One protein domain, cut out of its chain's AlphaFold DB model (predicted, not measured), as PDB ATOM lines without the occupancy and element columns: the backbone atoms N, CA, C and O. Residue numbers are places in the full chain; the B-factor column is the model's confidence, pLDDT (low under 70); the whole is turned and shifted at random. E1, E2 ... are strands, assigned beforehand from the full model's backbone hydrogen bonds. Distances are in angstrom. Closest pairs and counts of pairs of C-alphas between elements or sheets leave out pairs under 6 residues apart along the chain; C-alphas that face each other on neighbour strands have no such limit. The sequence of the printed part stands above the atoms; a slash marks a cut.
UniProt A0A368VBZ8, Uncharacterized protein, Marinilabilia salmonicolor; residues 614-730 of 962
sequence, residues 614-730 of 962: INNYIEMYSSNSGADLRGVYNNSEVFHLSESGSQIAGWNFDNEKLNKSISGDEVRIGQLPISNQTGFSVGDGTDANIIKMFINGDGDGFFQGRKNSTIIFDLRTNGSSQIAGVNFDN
ATOM      1  N   ILE A 614     108.488 124.228 168.723       69.31
ATOM      2  CA  ILE A 614     109.948 124.196 168.935       69.31
ATOM      3  C   ILE A 614     110.683 123.132 168.096       69.31
ATOM      4  O   ILE A 614     111.905 123.164 168.050       69.31
ATOM      5  N   ASN A 615     109.958 122.229 167.423       78.81
ATOM      6  CA  ASN A 615     110.523 121.214 166.531       78.81
ATOM      7  C   ASN A 615     110.340 121.555 165.037       78.81
ATOM      8  O   ASN A 615     110.861 120.828 164.194       78.81
ATOM      9  N   ASN A 616     109.546 122.588 164.716       81.38
ATOM     10  CA  ASN A 616     109.064 122.919 163.372       81.38
ATOM     11  C   ASN A 616     109.022 124.448 163.188       81.38
ATOM     12  O   ASN A 616     108.010 125.085 163.498       81.38
ATOM     13  N   TYR A 617     110.124 125.038 162.713       82.00
ATOM     14  CA  TYR A 617     110.300 126.492 162.605       82.00
ATOM     15  C   TYR A 617     111.289 126.902 161.503       82.00
ATOM     16  O   TYR A 617     112.150 126.129 161.090       82.00
ATOM     17  N   ILE A 618     111.187 128.160 161.078       86.38
ATOM     18  CA  ILE A 618     112.194 128.901 160.321       86.38
ATOM     19  C   ILE A 618     112.626 130.090 161.180       86.38
ATOM     20  O   ILE A 618     111.778 130.874 161.620       86.38
ATOM     21  N   GLU A 619     113.928 130.246 161.411       84.19
ATOM     22  CA  GLU A 619     114.478 131.364 162.181       84.19
ATOM     23  C   GLU A 619     115.736 131.966 161.547       84.19
ATOM     24  O   GLU A 619     116.511 131.280 160.881       84.19
ATOM     25  N   MET A 620     115.922 133.267 161.766       83.44
ATOM     26  CA  MET A 620     117.176 133.976 161.531       83.44
ATOM     27  C   MET A 620     117.917 134.134 162.857       83.44
ATOM     28  O   MET A 620     117.282 134.437 163.869       83.44
ATOM     29  N   TYR A 621     119.241 133.994 162.870       76.44
ATOM     30  CA  TYR A 621     120.054 134.259 164.062       76.44
ATOM     31  C   TYR A 621     121.447 134.783 163.706       76.44
ATOM     32  O   TYR A 621     121.956 134.552 162.613       76.44
ATOM     33  N   SER A 622     122.095 135.479 164.644       72.94
ATOM     34  CA  SER A 622     123.506 135.861 164.486       72.94
ATOM     35  C   SER A 622     124.414 134.672 164.803       72.94
ATOM     36  O   SER A 622     124.369 134.146 165.918       72.94
ATOM     37  N   SER A 623     125.263 134.263 163.864       71.31
ATOM     38  CA  SER A 623     126.372 133.342 164.132       71.31
ATOM     39  C   SER A 623     127.632 134.123 164.548       71.31
ATOM     40  O   SER A 623     127.553 135.309 164.874       71.31
ATOM     41  N   ASN A 624     128.797 133.462 164.594       69.75
ATOM     42  CA  ASN A 624     130.093 134.159 164.686       69.75
ATOM     43  C   ASN A 624     130.577 134.637 163.298       69.75
ATOM     44  O   ASN A 624     131.620 135.273 163.200       69.75
ATOM     45  N   SER A 625     129.834 134.291 162.245       69.62
ATOM     46  CA  SER A 625     130.174 134.393 160.825       69.62
ATOM     47  C   SER A 625     128.982 134.981 160.058       69.62
ATOM     48  O   SER A 625     128.509 134.415 159.078       69.62
ATOM     49  N   GLY A 626     128.441 136.084 160.585       73.50
ATOM     50  CA  GLY A 626     127.337 136.826 159.979       73.50
ATOM     51  C   GLY A 626     125.947 136.461 160.512       73.50
ATOM     52  O   GLY A 626     125.752 136.210 161.707       73.50
ATOM     53  N   ALA A 627     124.961 136.527 159.617       79.44
ATOM     54  CA  ALA A 627     123.555 136.269 159.903       79.44
ATOM     55  C   ALA A 627     123.085 135.022 159.145       79.44
ATOM     56  O   ALA A 627     123.081 134.998 157.915       79.44
ATOM     57  N   ASP A 628     122.655 134.018 159.898       86.44
ATOM     58  CA  ASP A 628     122.213 132.730 159.384       86.44
ATOM     59  C   ASP A 628     120.685 132.720 159.205       86.44
ATOM     60  O   ASP A 628     119.954 133.367 159.963       86.44
ATOM     61  N   LEU A 629     120.188 131.920 158.258       89.56
ATOM     62  CA  LEU A 629     118.771 131.549 158.141       89.56
ATOM     63  C   LEU A 629     118.641 130.022 158.173       89.56
ATOM     64  O   LEU A 629     119.271 129.335 157.374       89.56
ATOM     65  N   ARG A 630     117.796 129.480 159.051       89.19
ATOM     66  CA  ARG A 630     117.667 128.033 159.275       89.19
ATOM     67  C   ARG A 630     116.211 127.583 159.273       89.19
ATOM     68  O   ARG A 630     115.371 128.229 159.893       89.19
ATOM     69  N   GLY A 631     115.927 126.455 158.625       91.44
ATOM     70  CA  GLY A 631     114.640 125.763 158.660       91.44
ATOM     71  C   GLY A 631     114.769 124.372 159.277       91.44
ATOM     72  O   GLY A 631     115.536 123.540 158.792       91.44
ATOM     73  N   VAL A 632     113.990 124.111 160.325       87.00
ATOM     74  CA  VAL A 632     113.966 122.849 161.078       87.00
ATOM     75  C   VAL A 632     112.571 122.228 161.002       87.00
ATOM     76  O   VAL A 632     111.567 122.914 161.193       87.00
ATOM     77  N   TYR A 633     112.515 120.920 160.745       89.75
ATOM     78  CA  TYR A 633     111.298 120.109 160.708       89.75
ATOM     79  C   TYR A 633     111.520 118.801 161.473       89.75
ATOM     80  O   TYR A 633     112.483 118.079 161.218       89.75
ATOM     81  N   ASN A 634     110.642 118.494 162.429       89.31
ATOM     82  CA  ASN A 634     110.758 117.369 163.362       89.31
ATOM     83  C   ASN A 634     112.175 117.211 163.955       89.31
ATOM     84  O   ASN A 634     112.756 116.127 163.934       89.31
ATOM     85  N   ASN A 635     112.740 118.314 164.466       85.88
ATOM     86  CA  ASN A 635     114.105 118.413 165.019       85.88
ATOM     87  C   ASN A 635     115.255 118.091 164.045       85.88
ATOM     88  O   ASN A 635     116.413 118.082 164.458       85.88
ATOM     89  N   SER A 636     114.961 117.882 162.761       87.19
ATOM     90  CA  SER A 636     115.957 117.740 161.700       87.19
ATOM     91  C   SER A 636     116.086 119.050 160.932       87.19
ATOM     92  O   SER A 636     115.091 119.711 160.633       87.19
ATOM     93  N   GLU A 637     117.310 119.434 160.599       88.50
ATOM     94  CA  GLU A 637     117.560 120.572 159.722       88.50
ATOM     95  C   GLU A 637     117.165 120.213 158.285       88.50
ATOM     96  O   GLU A 637     117.566 119.176 157.759       88.50
ATOM     97  N   VAL A 638     116.336 121.051 157.661       90.12
ATOM     98  CA  VAL A 638     115.913 120.891 156.260       90.12
ATOM     99  C   VAL A 638     116.681 121.854 155.365       90.12
ATOM    100  O   VAL A 638     116.981 121.520 154.218       90.12
ATOM    101  N   PHE A 639     117.019 123.034 155.887       92.38
ATOM    102  CA  PHE A 639     117.978 123.936 155.267       92.38
ATOM    103  C   PHE A 639     118.665 124.834 156.300       92.38
ATOM    104  O   PHE A 639     118.103 125.149 157.353       92.38
ATOM    105  N   HIS A 640     119.852 125.305 155.943       91.44
ATOM    106  CA  HIS A 640     120.633 126.305 156.658       91.44
ATOM    107  C   HIS A 640     121.385 127.139 155.623       91.44
ATOM    108  O   HIS A 640     121.988 126.589 154.710       91.44
ATOM    109  N   LEU A 641     121.308 128.461 155.715       89.88
ATOM    110  CA  LEU A 641     122.054 129.394 154.881       89.88
ATOM    111  C   LEU A 641     123.008 130.161 155.799       89.88
ATOM    112  O   LEU A 641     122.542 130.835 156.720       89.88
ATOM    113  N   SER A 642     124.316 130.035 155.570       86.62
ATOM    114  CA  SER A 642     125.363 130.733 156.328       86.62
ATOM    115  C   SER A 642     126.648 130.902 155.514       86.62
ATOM    116  O   SER A 642     126.898 130.146 154.569       86.62
ATOM    117  N   GLU A 643     127.500 131.847 155.925       78.38
ATOM    118  CA  GLU A 643     128.858 132.011 155.380       78.38
ATOM    119  C   GLU A 643     129.767 130.813 155.711       78.38
ATOM    120  O   GLU A 643     130.675 130.491 154.952       78.38
ATOM    121  N   SER A 644     129.503 130.108 156.819       73.38
ATOM    122  CA  SER A 644     130.247 128.913 157.250       73.38
ATOM    123  C   SER A 644     129.902 127.626 156.481       73.38
ATOM    124  O   SER A 644     130.467 126.571 156.769       73.38
ATOM    125  N   GLY A 645     128.978 127.706 155.524       79.12
ATOM    126  CA  GLY A 645     128.454 126.584 154.750       79.12
ATOM    127  C   GLY A 645     126.932 126.646 154.691       79.12
ATOM    128  O   GLY A 645     126.271 126.873 155.706       79.12
ATOM    129  N   SER A 646     126.366 126.460 153.502       89.25
ATOM    130  CA  SER A 646     124.916 126.409 153.311       89.25
ATOM    131  C   SER A 646     124.480 125.000 152.914       89.25
ATOM    132  O   SER A 646     125.214 124.280 152.241       89.25
ATOM    133  N   GLN A 647     123.286 124.587 153.334       91.25
ATOM    134  CA  GLN A 647     122.699 123.288 153.033       91.25
ATOM    135  C   GLN A 647     121.205 123.414 152.712       91.25
ATOM    136  O   GLN A 647     120.476 124.127 153.396       91.25
ATOM    137  N   ILE A 648     120.722 122.673 151.711       91.00
ATOM    138  CA  ILE A 648     119.289 122.443 151.451       91.00
ATOM    139  C   ILE A 648     119.071 120.940 151.221       91.00
ATOM    140  O   ILE A 648     119.694 120.338 150.350       91.00
ATOM    141  N   ALA A 649     118.178 120.315 151.992       87.56
ATOM    142  CA  ALA A 649     117.824 118.893 151.901       87.56
ATOM    143  C   ALA A 649     119.043 117.936 151.885       87.56
ATOM    144  O   ALA A 649     119.086 116.956 151.126       87.56
ATOM    145  N   GLY A 650     120.066 118.223 152.697       85.31
ATOM    146  CA  GLY A 650     121.314 117.455 152.746       85.31
ATOM    147  C   GLY A 650     122.271 117.670 151.566       85.31
ATOM    148  O   GLY A 650     123.258 116.949 151.479       85.31
ATOM    149  N   TRP A 651     121.987 118.594 150.642       89.50
ATOM    150  CA  TRP A 651     122.968 119.100 149.675       89.50
ATOM    151  C   TRP A 651     123.667 120.316 150.263       89.50
ATOM    152  O   TRP A 651     123.006 121.319 150.520       89.50
ATOM    153  N   ASN A 652     124.978 120.226 150.457       89.81
ATOM    154  CA  ASN A 652     125.818 121.348 150.855       89.81
ATOM    155  C   ASN A 652     126.171 122.182 149.618       89.81
ATOM    156  O   ASN A 652     126.354 121.633 148.530       89.81
ATOM    157  N   PHE A 653     126.298 123.494 149.778       88.81
ATOM    158  CA  PHE A 653     126.804 124.388 148.747       88.81
ATOM    159  C   PHE A 653     127.549 125.580 149.345       88.81
ATOM    160  O   PHE A 653     127.227 126.079 150.427       88.81
ATOM    161  N   ASP A 654     128.552 126.028 148.601       85.75
ATOM    162  CA  ASP A 654     129.376 127.200 148.876       85.75
ATOM    163  C   ASP A 654     129.667 127.954 147.560       85.75
ATOM    164  O   ASP A 654     128.939 127.814 146.574       85.75
ATOM    165  N   ASN A 655     130.696 128.801 147.539       83.12
ATOM    166  CA  ASN A 655     131.114 129.576 146.370       83.12
ATOM    167  C   ASN A 655     131.863 128.756 145.294       83.12
ATOM    168  O   ASN A 655     132.124 129.286 144.215       83.12
ATOM    169  N   GLU A 656     132.230 127.502 145.574       83.81
ATOM    170  CA  GLU A 656     133.111 126.665 144.742       83.81
ATOM    171  C   GLU A 656     132.486 125.320 144.337       83.81
ATOM    172  O   GLU A 656     132.876 124.750 143.310       83.81
ATOM    173  N   LYS A 657     131.520 124.793 145.103       86.56
ATOM    174  CA  LYS A 657     130.864 123.501 144.833       86.56
ATOM    175  C   LYS A 657     129.434 123.393 145.374       86.56
ATOM    176  O   LYS A 657     129.035 124.060 146.323       86.56
ATOM    177  N   LEU A 658     128.700 122.455 144.780       91.38
ATOM    178  CA  LEU A 658     127.462 121.848 145.266       91.38
ATOM    179  C   LEU A 658     127.749 120.354 145.472       91.38
ATOM    180  O   LEU A 658     128.088 119.657 144.511       91.38
ATOM    181  N   ASN A 659     127.641 119.850 146.701       90.62
ATOM    182  CA  ASN A 659     128.003 118.471 147.024       90.62
ATOM    183  C   ASN A 659     127.082 117.789 148.046       90.62
ATOM    184  O   ASN A 659     126.498 118.420 148.925       90.62
ATOM    185  N   LYS A 660     126.973 116.462 147.945       90.81
ATOM    186  CA  LYS A 660     126.209 115.631 148.883       90.81
ATOM    187  C   LYS A 660     126.876 114.277 149.085       90.81
ATOM    188  O   LYS A 660     127.055 113.534 148.121       90.81
ATOM    189  N   SER A 661     127.182 113.943 150.338       85.81
ATOM    190  CA  SER A 661     127.603 112.588 150.704       85.81
ATOM    191  C   SER A 661     126.390 111.678 150.906       85.81
ATOM    192  O   SER A 661     125.359 112.093 151.443       85.81
ATOM    193  N   ILE A 662     126.514 110.437 150.441       80.88
ATOM    194  CA  ILE A 662     125.499 109.389 150.487       80.88
ATOM    195  C   ILE A 662     126.211 108.093 150.895       80.88
ATOM    196  O   ILE A 662     126.860 107.447 150.082       80.88
ATOM    197  N   SER A 663     126.103 107.718 152.172       82.00
ATOM    198  CA  SER A 663     126.636 106.455 152.722       82.00
ATOM    199  C   SER A 663     128.143 106.197 152.519       82.00
ATOM    200  O   SER A 663     128.572 105.047 152.564       82.00
ATOM    201  N   GLY A 664     128.950 107.249 152.341       77.38
ATOM    202  CA  GLY A 664     130.402 107.171 152.123       77.38
ATOM    203  C   GLY A 664     130.830 107.560 150.708       77.38
ATOM    204  O   GLY A 664     131.917 108.105 150.543       77.38
ATOM    205  N   ASP A 665     129.950 107.390 149.719       82.94
ATOM    206  CA  ASP A 665     130.105 108.026 148.412       82.94
ATOM    207  C   ASP A 665     129.718 109.513 148.491       82.94
ATOM    208  O   ASP A 665     129.101 109.989 149.453       82.94
ATOM    209  N   GLU A 666     130.066 110.269 147.456       87.69
ATOM    210  CA  GLU A 666     129.791 111.689 147.329       87.69
ATOM    211  C   GLU A 666     129.545 112.083 145.868       87.69
ATOM    212  O   GLU A 666     130.303 111.721 144.965       87.69
ATOM    213  N   VAL A 667     128.490 112.867 145.643       90.31
ATOM    214  CA  VAL A 667     128.208 113.531 144.366       90.31
ATOM    215  C   VAL A 667     128.653 114.989 144.482       90.31
ATOM    216  O   VAL A 667     128.216 115.678 145.405       90.31
ATOM    217  N   ARG A 668     129.489 115.469 143.551       89.25
ATOM    218  CA  ARG A 668     129.947 116.872 143.479       89.25
ATOM    219  C   ARG A 668     129.690 117.488 142.104       89.25
ATOM    220  O   ARG A 668     129.878 116.831 141.080       89.25
ATOM    221  N   ILE A 669     129.336 118.770 142.098       88.88
ATOM    222  CA  ILE A 669     129.333 119.681 140.945       88.88
ATOM    223  C   ILE A 669     130.150 120.916 141.349       88.88
ATOM    224  O   ILE A 669     129.946 121.443 142.440       88.88
ATOM    225  N   GLY A 670     131.057 121.385 140.492       87.06
ATOM    226  CA  GLY A 670     132.001 122.463 140.809       87.06
ATOM    227  C   GLY A 670     133.405 121.917 141.071       87.06
ATOM    228  O   GLY A 670     133.876 121.068 140.314       87.06
ATOM    229  N   GLN A 671     134.088 122.416 142.103       83.81
ATOM    230  CA  GLN A 671     135.450 122.003 142.462       83.81
ATOM    231  C   GLN A 671     135.530 120.508 142.840       83.81
ATOM    232  O   GLN A 671     134.801 120.016 143.710       83.81
ATOM    233  N   LEU A 672     136.445 119.784 142.190       82.38
ATOM    234  CA  LEU A 672     136.654 118.348 142.380       82.38
ATOM    235  C   LEU A 672     137.617 118.019 143.540       82.38
ATOM    236  O   LEU A 672     138.318 118.900 144.040       82.38
ATOM    237  N   PRO A 673     137.678 116.754 144.012       71.12
ATOM    238  CA  PRO A 673     138.637 116.367 145.041       71.12
ATOM    239  C   PRO A 673     140.089 116.651 144.630       71.12
ATOM    240  O   PRO A 673     140.533 116.266 143.548       71.12
ATOM    241  N   ILE A 674     140.841 117.272 145.548       62.25
ATOM    242  CA  ILE A 674     142.317 117.317 145.564       62.25
ATOM    243  C   ILE A 674     142.942 117.902 144.272       62.25
ATOM    244  O   ILE A 674     144.077 117.601 143.911       62.25
ATOM    245  N   SER A 675     142.205 118.749 143.546       61.84
ATOM    246  CA  SER A 675     142.669 119.362 142.297       61.84
ATOM    247  C   SER A 675     141.913 120.658 141.995       61.84
ATOM    248  O   SER A 675     140.726 120.771 142.284       61.84
ATOM    249  N   ASN A 676     142.577 121.626 141.353       67.62
ATOM    250  CA  ASN A 676     141.962 122.890 140.908       67.62
ATOM    251  C   ASN A 676     141.106 122.694 139.632       67.62
ATOM    252  O   ASN A 676     141.130 123.516 138.719       67.62
ATOM    253  N   GLN A 677     140.406 121.562 139.545       79.38
ATOM    254  CA  GLN A 677     139.561 121.146 138.429       79.38
ATOM    255  C   GLN A 677     138.102 121.462 138.757       79.38
ATOM    256  O   GLN A 677     137.633 121.152 139.855       79.38
ATOM    257  N   THR A 678     137.370 122.027 137.796       81.94
ATOM    258  CA  THR A 678     135.912 122.169 137.882       81.94
ATOM    259  C   THR A 678     135.226 121.141 136.988       81.94
ATOM    260  O   THR A 678     135.703 120.807 135.898       81.94
ATOM    261  N   GLY A 679     134.111 120.589 137.465       87.81
ATOM    262  CA  GLY A 679     133.429 119.508 136.768       87.81
ATOM    263  C   GLY A 679     132.288 118.868 137.556       87.81
ATOM    264  O   GLY A 679     131.653 119.497 138.401       87.81
ATOM    265  N   PHE A 680     132.043 117.597 137.254       91.06
ATOM    266  CA  PHE A 680     131.099 116.712 137.928       91.06
ATOM    267  C   PHE A 680     131.821 115.432 138.355       91.06
ATOM    268  O   PHE A 680     132.600 114.874 137.577       91.06
ATOM    269  N   SER A 681     131.551 114.930 139.559       90.88
ATOM    270  CA  SER A 681     132.098 113.646 140.002       90.88
ATOM    271  C   SER A 681     131.170 112.856 140.913       90.88
ATOM    272  O   SER A 681     130.447 113.434 141.724       90.88
ATOM    273  N   VAL A 682     131.290 111.530 140.838       90.38
ATOM    274  CA  VAL A 682     130.696 110.569 141.776       90.38
ATOM    275  C   VAL A 682     131.784 109.592 142.224       90.38
ATOM    276  O   VAL A 682     132.460 109.002 141.379       90.38
ATOM    277  N   GLY A 683     131.979 109.431 143.531       88.19
ATOM    278  CA  GLY A 683     133.010 108.552 144.096       88.19
ATOM    279  C   GLY A 683     133.128 108.663 145.615       88.19
ATOM    280  O   GLY A 683     132.354 109.387 146.229       88.19
ATOM    281  N   ASP A 684     134.135 108.026 146.211       85.88
ATOM    282  CA  ASP A 684     134.360 107.932 147.671       85.88
ATOM    283  C   ASP A 684     134.823 109.242 148.361       85.88
ATOM    284  O   ASP A 684     135.469 109.226 149.410       85.88
ATOM    285  N   GLY A 685     134.558 110.398 147.745       78.00
ATOM    286  CA  GLY A 685     135.048 111.714 148.169       78.00
ATOM    287  C   GLY A 685     136.549 111.954 147.929       78.00
ATOM    288  O   GLY A 685     137.011 113.090 148.091       78.00
ATOM    289  N   THR A 686     137.305 110.929 147.512       82.12
ATOM    290  CA  THR A 686     138.747 110.982 147.225       82.12
ATOM    291  C   THR A 686     139.043 110.825 145.728       82.12
ATOM    292  O   THR A 686     138.162 110.555 144.918       82.12
ATOM    293  N   ASP A 687     140.313 110.973 145.340       82.62
ATOM    294  CA  ASP A 687     140.763 110.769 143.953       82.62
ATOM    295  C   ASP A 687     141.125 109.287 143.648       82.62
ATOM    296  O   ASP A 687     141.799 109.001 142.651       82.62
ATOM    297  N   ALA A 688     140.711 108.345 144.518       85.44
ATOM    298  CA  ALA A 688     141.043 106.917 144.453       85.44
ATOM    299  C   ALA A 688     139.944 106.040 143.821       85.44
ATOM    300  O   ALA A 688     140.263 105.223 142.950       85.44
ATOM    301  N   ASN A 689     138.675 106.195 144.222       89.12
ATOM    302  CA  ASN A 689     137.528 105.503 143.618       89.12
ATOM    303  C   ASN A 689     136.506 106.540 143.148       89.12
ATOM    304  O   ASN A 689     135.614 106.933 143.895       89.12
ATOM    305  N   ILE A 690     136.669 107.016 141.914       90.00
ATOM    306  CA  ILE A 690     135.926 108.167 141.399       90.00
ATOM    307  C   ILE A 690     135.688 108.052 139.896       90.00
ATOM    308  O   ILE A 690     136.580 107.671 139.137       90.00
ATOM    309  N   ILE A 691     134.490 108.426 139.463       90.69
ATOM    310  CA  ILE A 691     134.181 108.775 138.078       90.69
ATOM    311  C   ILE A 691     134.056 110.298 138.035       90.69
ATOM    312  O   ILE A 691     133.203 110.862 138.723       90.69
ATOM    313  N   LYS A 692     134.902 110.966 137.246       90.31
ATOM    314  CA  LYS A 692     134.893 112.425 137.096       90.31
ATOM    315  C   LYS A 692     134.894 112.878 135.636       90.31
ATOM    316  O   LYS A 692     135.655 112.376 134.812       90.31
ATOM    317  N   MET A 693     134.042 113.860 135.349       90.25
ATOM    318  CA  MET A 693     134.036 114.674 134.134       90.25
ATOM    319  C   MET A 693     134.563 116.056 134.509       90.25
ATOM    320  O   MET A 693     133.986 116.690 135.389       90.25
ATOM    321  N   PHE A 694     135.634 116.532 133.882       87.62
ATOM    322  CA  PHE A 694     136.225 117.834 134.217       87.62
ATOM    323  C   PHE A 694     136.888 118.497 133.017       87.62
ATOM    324  O   PHE A 694     137.171 117.845 132.012       87.62
ATOM    325  N   ILE A 695     137.150 119.794 133.153       81.56
ATOM    326  CA  ILE A 695     137.970 120.563 132.220       81.56
ATOM    327  C   ILE A 695     139.225 121.018 132.981       81.56
ATOM    328  O   ILE A 695     139.125 121.511 134.106       81.56
ATOM    329  N   ASN A 696     140.411 120.801 132.408       76.44
ATOM    330  CA  ASN A 696     141.666 121.327 132.962       76.44
ATOM    331  C   ASN A 696     141.825 122.824 132.643       76.44
ATOM    332  O   ASN A 696     141.174 123.350 131.745       76.44
ATOM    333  N   GLY A 697     142.749 123.506 133.329       71.31
ATOM    334  CA  GLY A 697     143.067 124.918 133.055       71.31
ATOM    335  C   GLY A 697     143.482 125.197 131.600       71.31
ATOM    336  O   GLY A 697     143.265 126.298 131.105       71.31
ATOM    337  N   ASP A 698     144.000 124.183 130.903       73.38
ATOM    338  CA  ASP A 698     144.411 124.233 129.493       73.38
ATOM    339  C   ASP A 698     143.238 124.086 128.495       73.38
ATOM    340  O   ASP A 698     143.443 124.109 127.284       73.38
ATOM    341  N   GLY A 699     142.004 123.920 128.985       71.00
ATOM    342  CA  GLY A 699     140.786 123.781 128.176       71.00
ATOM    343  C   GLY A 699     140.454 122.354 127.726       71.00
ATOM    344  O   GLY A 699     139.367 122.131 127.194       71.00
ATOM    345  N   ASP A 700     141.340 121.383 127.965       77.00
ATOM    346  CA  ASP A 700     141.077 119.973 127.663       77.00
ATOM    347  C   ASP A 700     139.963 119.388 128.543       77.00
ATOM    348  O   ASP A 700     139.976 119.531 129.769       77.00
ATOM    349  N   GLY A 701     139.028 118.686 127.900       77.62
ATOM    350  CA  GLY A 701     137.944 117.945 128.533       77.62
ATOM    351  C   GLY A 701     138.327 116.487 128.792       77.62
ATOM    352  O   GLY A 701     138.873 115.803 127.923       77.62
ATOM    353  N   PHE A 702     137.995 116.007 129.988       85.25
ATOM    354  CA  PHE A 702     138.315 114.666 130.468       85.25
ATOM    355  C   PHE A 702     137.062 113.930 130.943       85.25
ATOM    356  O   PHE A 702     136.210 114.508 131.623       85.25
ATOM    357  N   PHE A 703     137.003 112.625 130.677       90.56
ATOM    358  CA  PHE A 703     136.134 111.688 131.389       90.56
ATOM    359  C   PHE A 703     136.970 110.519 131.910       90.56
ATOM    360  O   PHE A 703     137.425 109.674 131.139       90.56
ATOM    361  N   GLN A 704     137.191 110.488 133.223       89.75
ATOM    362  CA  GLN A 704     138.136 109.583 133.871       89.75
ATOM    363  C   GLN A 704     137.449 108.768 134.970       89.75
ATOM    364  O   GLN A 704     136.777 109.323 135.840       89.75
ATOM    365  N   GLY A 705     137.655 107.454 134.947       91.75
ATOM    366  CA  GLY A 705     137.202 106.513 135.965       91.75
ATOM    367  C   GLY A 705     138.389 105.839 136.640       91.75
ATOM    368  O   GLY A 705     139.221 105.222 135.970       91.75
ATOM    369  N   ARG A 706     138.457 105.929 137.969       89.00
ATOM    370  CA  ARG A 706     139.486 105.298 138.802       89.00
ATOM    371  C   ARG A 706     138.895 104.310 139.795       89.00
ATOM    372  O   ARG A 706     137.786 104.499 140.291       89.00
ATOM    373  N   LYS A 707     139.690 103.295 140.127       90.88
ATOM    374  CA  LYS A 707     139.452 102.363 141.231       90.88
ATOM    375  C   LYS A 707     140.776 102.073 141.929       90.88
ATOM    376  O   LYS A 707     141.750 101.742 141.256       90.88
ATOM    377  N   ASN A 708     140.827 102.178 143.256       89.62
ATOM    378  CA  ASN A 708     142.054 102.058 144.057       89.62
ATOM    379  C   ASN A 708     143.222 102.888 143.471       89.62
ATOM    380  O   ASN A 708     144.322 102.374 143.263       89.62
ATOM    381  N   SER A 709     142.949 104.147 143.110       86.94
ATOM    382  CA  SER A 709     143.864 105.091 142.438       86.94
ATOM    383  C   SER A 709     144.380 104.663 141.054       86.94
ATOM    384  O   SER A 709     145.141 105.397 140.430       86.94
ATOM    385  N   THR A 710     143.948 103.511 140.538       87.25
ATOM    386  CA  THR A 710     144.301 103.011 139.205       87.25
ATOM    387  C   THR A 710     143.288 103.518 138.185       87.25
ATOM    388  O   THR A 710     142.081 103.405 138.404       87.25
ATOM    389  N   ILE A 711     143.767 104.062 137.066       85.81
ATOM    390  CA  ILE A 711     142.922 104.452 135.933       85.81
ATOM    391  C   ILE A 711     142.325 103.187 135.298       85.81
ATOM    392  O   ILE A 711     143.045 102.267 134.920       85.81
ATOM    393  N   ILE A 712     140.997 103.153 135.193       89.62
ATOM    394  CA  ILE A 712     140.232 102.105 134.502       89.62
ATOM    395  C   ILE A 712     139.831 102.592 133.105       89.62
ATOM    396  O   ILE A 712     139.876 101.830 132.140       89.62
ATOM    397  N   PHE A 713     139.492 103.876 132.991       89.38
ATOM    398  CA  PHE A 713     139.409 104.602 131.729       89.38
ATOM    399  C   PHE A 713     139.791 106.071 131.937       89.38
ATOM    400  O   PHE A 713     139.579 106.632 133.013       89.38
ATOM    401  N   ASP A 714     140.346 106.687 130.903       89.31
ATOM    402  CA  ASP A 714     140.714 108.099 130.847       89.31
ATOM    403  C   ASP A 714     140.532 108.571 129.402       89.31
ATOM    404  O   ASP A 714     141.376 108.312 128.545       89.31
ATOM    405  N   LEU A 715     139.382 109.178 129.113       90.12
ATOM    406  CA  LEU A 715     139.060 109.726 127.799       90.12
ATOM    407  C   LEU A 715     139.436 111.205 127.787       90.12
ATOM    408  O   LEU A 715     138.973 111.957 128.647       90.12
ATOM    409  N   ARG A 716     140.251 111.616 126.815       86.31
ATOM    410  CA  ARG A 716     140.799 112.972 126.700       86.31
ATOM    411  C   ARG A 716     140.465 113.576 125.343       86.31
ATOM    412  O   ARG A 716     140.502 112.874 124.334       86.31
ATOM    413  N   THR A 717     140.200 114.880 125.303       82.12
ATOM    414  CA  THR A 717     140.041 115.624 124.040       82.12
ATOM    415  C   THR A 717     141.339 115.742 123.245       82.12
ATOM    416  O   THR A 717     141.288 115.721 122.017       82.12
ATOM    417  N   ASN A 718     142.491 115.818 123.920       74.62
ATOM    418  CA  ASN A 718     143.813 115.793 123.298       74.62
ATOM    419  C   ASN A 718     144.762 114.816 124.008       74.62
ATOM    420  O   ASN A 718     144.647 114.532 125.203       74.62
ATOM    421  N   GLY A 719     145.743 114.321 123.252       78.81
ATOM    422  CA  GLY A 719     146.723 113.349 123.731       78.81
ATOM    423  C   GLY A 719     146.168 111.927 123.862       78.81
ATOM    424  O   GLY A 719     145.112 111.588 123.334       78.81
ATOM    425  N   SER A 720     146.929 111.072 124.541       82.94
ATOM    426  CA  SER A 720     146.623 109.646 124.664       82.94
ATOM    427  C   SER A 720     145.518 109.386 125.692       82.94
ATOM    428  O   SER A 720     145.695 109.652 126.881       82.94
ATOM    429  N   SER A 721     144.403 108.835 125.221       88.69
ATOM    430  CA  SER A 721     143.332 108.257 126.037       88.69
ATOM    431  C   SER A 721     143.641 106.796 126.394       88.69
ATOM    432  O   SER A 721     144.521 106.174 125.797       88.69
ATOM    433  N   GLN A 722     142.910 106.224 127.353       89.38
ATOM    434  CA  GLN A 722     143.033 104.819 127.751       89.38
ATOM    435  C   GLN A 722     141.677 104.211 128.141       89.38
ATOM    436  O   GLN A 722     140.883 104.843 128.834       89.38
ATOM    437  N   ILE A 723     141.435 102.952 127.763       89.00
ATOM    438  CA  ILE A 723     140.348 102.104 128.280       89.00
ATOM    439  C   ILE A 723     140.948 100.742 128.650       89.00
ATOM    440  O   ILE A 723     141.558 100.083 127.812       89.00
ATOM    441  N   ALA A 724     140.773 100.306 129.902       85.00
ATOM    442  CA  ALA A 724     141.190  98.991 130.405       85.00
ATOM    443  C   ALA A 724     142.662  98.612 130.103       85.00
ATOM    444  O   ALA A 724     142.976  97.456 129.824       85.00
ATOM    445  N   GLY A 725     143.574  99.592 130.144       83.00
ATOM    446  CA  GLY A 725     144.999  99.408 129.835       83.00
ATOM    447  C   GLY A 725     145.359  99.416 128.341       83.00
ATOM    448  O   GLY A 725     146.544  99.370 128.011       83.00
ATOM    449  N   VAL A 726     144.374  99.519 127.441       87.56
ATOM    450  CA  VAL A 726     144.591  99.808 126.017       87.56
ATOM    451  C   VAL A 726     144.562 101.321 125.821       87.56
ATOM    452  O   VAL A 726     143.556 101.977 126.089       87.56
ATOM    453  N   ASN A 727     145.683 101.878 125.379       89.44
ATOM    454  CA  ASN A 727     145.845 103.290 125.059       89.44
ATOM    455  C   ASN A 727     145.394 103.561 123.619       89.44
ATOM    456  O   ASN A 727     145.518 102.689 122.759       89.44
ATOM    457  N   PHE A 728     144.932 104.774 123.335       89.88
ATOM    458  CA  PHE A 728     144.661 105.229 121.974       89.88
ATOM    459  C   PHE A 728     144.832 106.739 121.823       89.88
ATOM    460  O   PHE A 728     144.638 107.513 122.759       89.88
ATOM    461  N   ASP A 729     145.185 107.147 120.613       88.50
ATOM    462  CA  ASP A 729     145.214 108.528 120.150       88.50
ATOM    463  C   ASP A 729     144.813 108.561 118.663       88.50
ATOM    464  O   ASP A 729     144.522 107.526 118.061       88.50
ATOM    465  N   ASN A 730     144.800 109.745 118.047       85.94
ATOM    466  CA  ASN A 730     144.389 109.923 116.648       85.94
ATOM    467  C   ASN A 730     145.308 109.224 115.615       85.94
ATOM    468  O   ASN A 730     145.036 109.304 114.418       85.94
TER     469      ASN A 730
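Overview. This is residues 614 to 730 of the 962 residues of an uncharacterized protein of Marinilabilia salmonicolor (UniProt A0A368VBZ8). The model is one long, single-layer ribbon of thirteen strands laid side by side like rungs, with the chain folding back and forth from E1 at one end to E13 at the other and no second sheet or named helix over its faces. The ribbon is twisted and hardly curled, and its long axis runs across the strands, which are short beside it; E4 and E5, then E12 and E13, are the shortest rungs. The printed part has 117 residues, with strands E1 to E13 following one another along the chain in the same order as across the sheet, antiparallel throughout, and the class is all strand. It is loose, with a radius of gyration of the C-alphas of 18.8 A, and a rod in outline, spanning 63 by 28 by 18 A.

Arrangement. The sheet is a meander, each strand the antiparallel neighbour of the one before, and each two successive strands form a hairpin. E7, residues 665 to 671, is nearest to the mean of the C-alphas, its centre 1.5 A from it. Its neighbours are E6, residues 657 to 662, at 177 degrees between directions, and E8, residues 678 to 683, at 178 degrees. N 660 and O 667 of E6 and E7 are 2.9 A apart, and N 666 and O 683 of E7 and E8 are 2.7 A apart, both within hydrogen-bond range. Toward the first printed residue, E6 is the neighbour of E5, residues 651 to 653, at 155 degrees, with N 652 and O 659 at 2.8 A. E5 pairs with E4, residues 646 to 648, with N 653 and O 646 at 2.8 A. E4 and E3, residues 636 to 641, stand at 132 degrees, with N 647 and O 640 at 2.8 A. E3 and E2, residues 627 to 633, follow with N 631 and O 639 at 2.8 A. E2 pairs with the edge strand E1, residues 616 to 622, with N 632 and O 617 at 2.8 A; C-alphas 618 and 631, which face each other, are 4.3 A apart. Toward the last printed residue, E8 and E9, residues 690 to 695, have N 680 and O 693 at 2.8 A. E9 and E10, residues 701 to 707, have N 692 and O 704 at 2.9 A. E10 and E11, residues 710 to 716, have N 705 and O 713 at 2.8 A. E11 and E12, residues 721 to 723, stand at 133 degrees, with N 714 and O 722 at 2.8 A. E12 and the other edge strand, E13, residues 726 to 729, have N 721 and O 728 at 2.8 A. E1 and E13 are apart, as are E4 and E6, for instance.

Along the chain. E1 begins at C-alpha 616, (109.064, 122.919, 163.372), and is 19.4 A from first to last C-alpha. E2 measures 20.3 A and E10 20.2 A. E11 measures 16.4 A, E6 and E7 16.1 A each, E9 15.6 A, E8 15.2 A and E3 14.8 A. E4, E5, E12 and E13 are shorter. C-alpha 665, where E7 begins, is at (130.105, 108.026, 148.412). E13 ends at C-alpha 729, (145.214, 108.528, 120.150).

Size, cuts and confidence. The two C-alphas farthest apart are those of Ile 614 and Asn 730, the first and last printed, at 64.2 A. From edge to edge of the sheet the strands' lines turn by 60 degrees, while the way across it turns by 12 degrees. The printed part has no cut. The links E7 to E8 and E8 to E9, six residues each, are short; the other links are tight, and no link is long. The mean pLDDT of the printed part is 84.3, and residue 614, residues 624 to 625 and residues 674 to 676 are under 70.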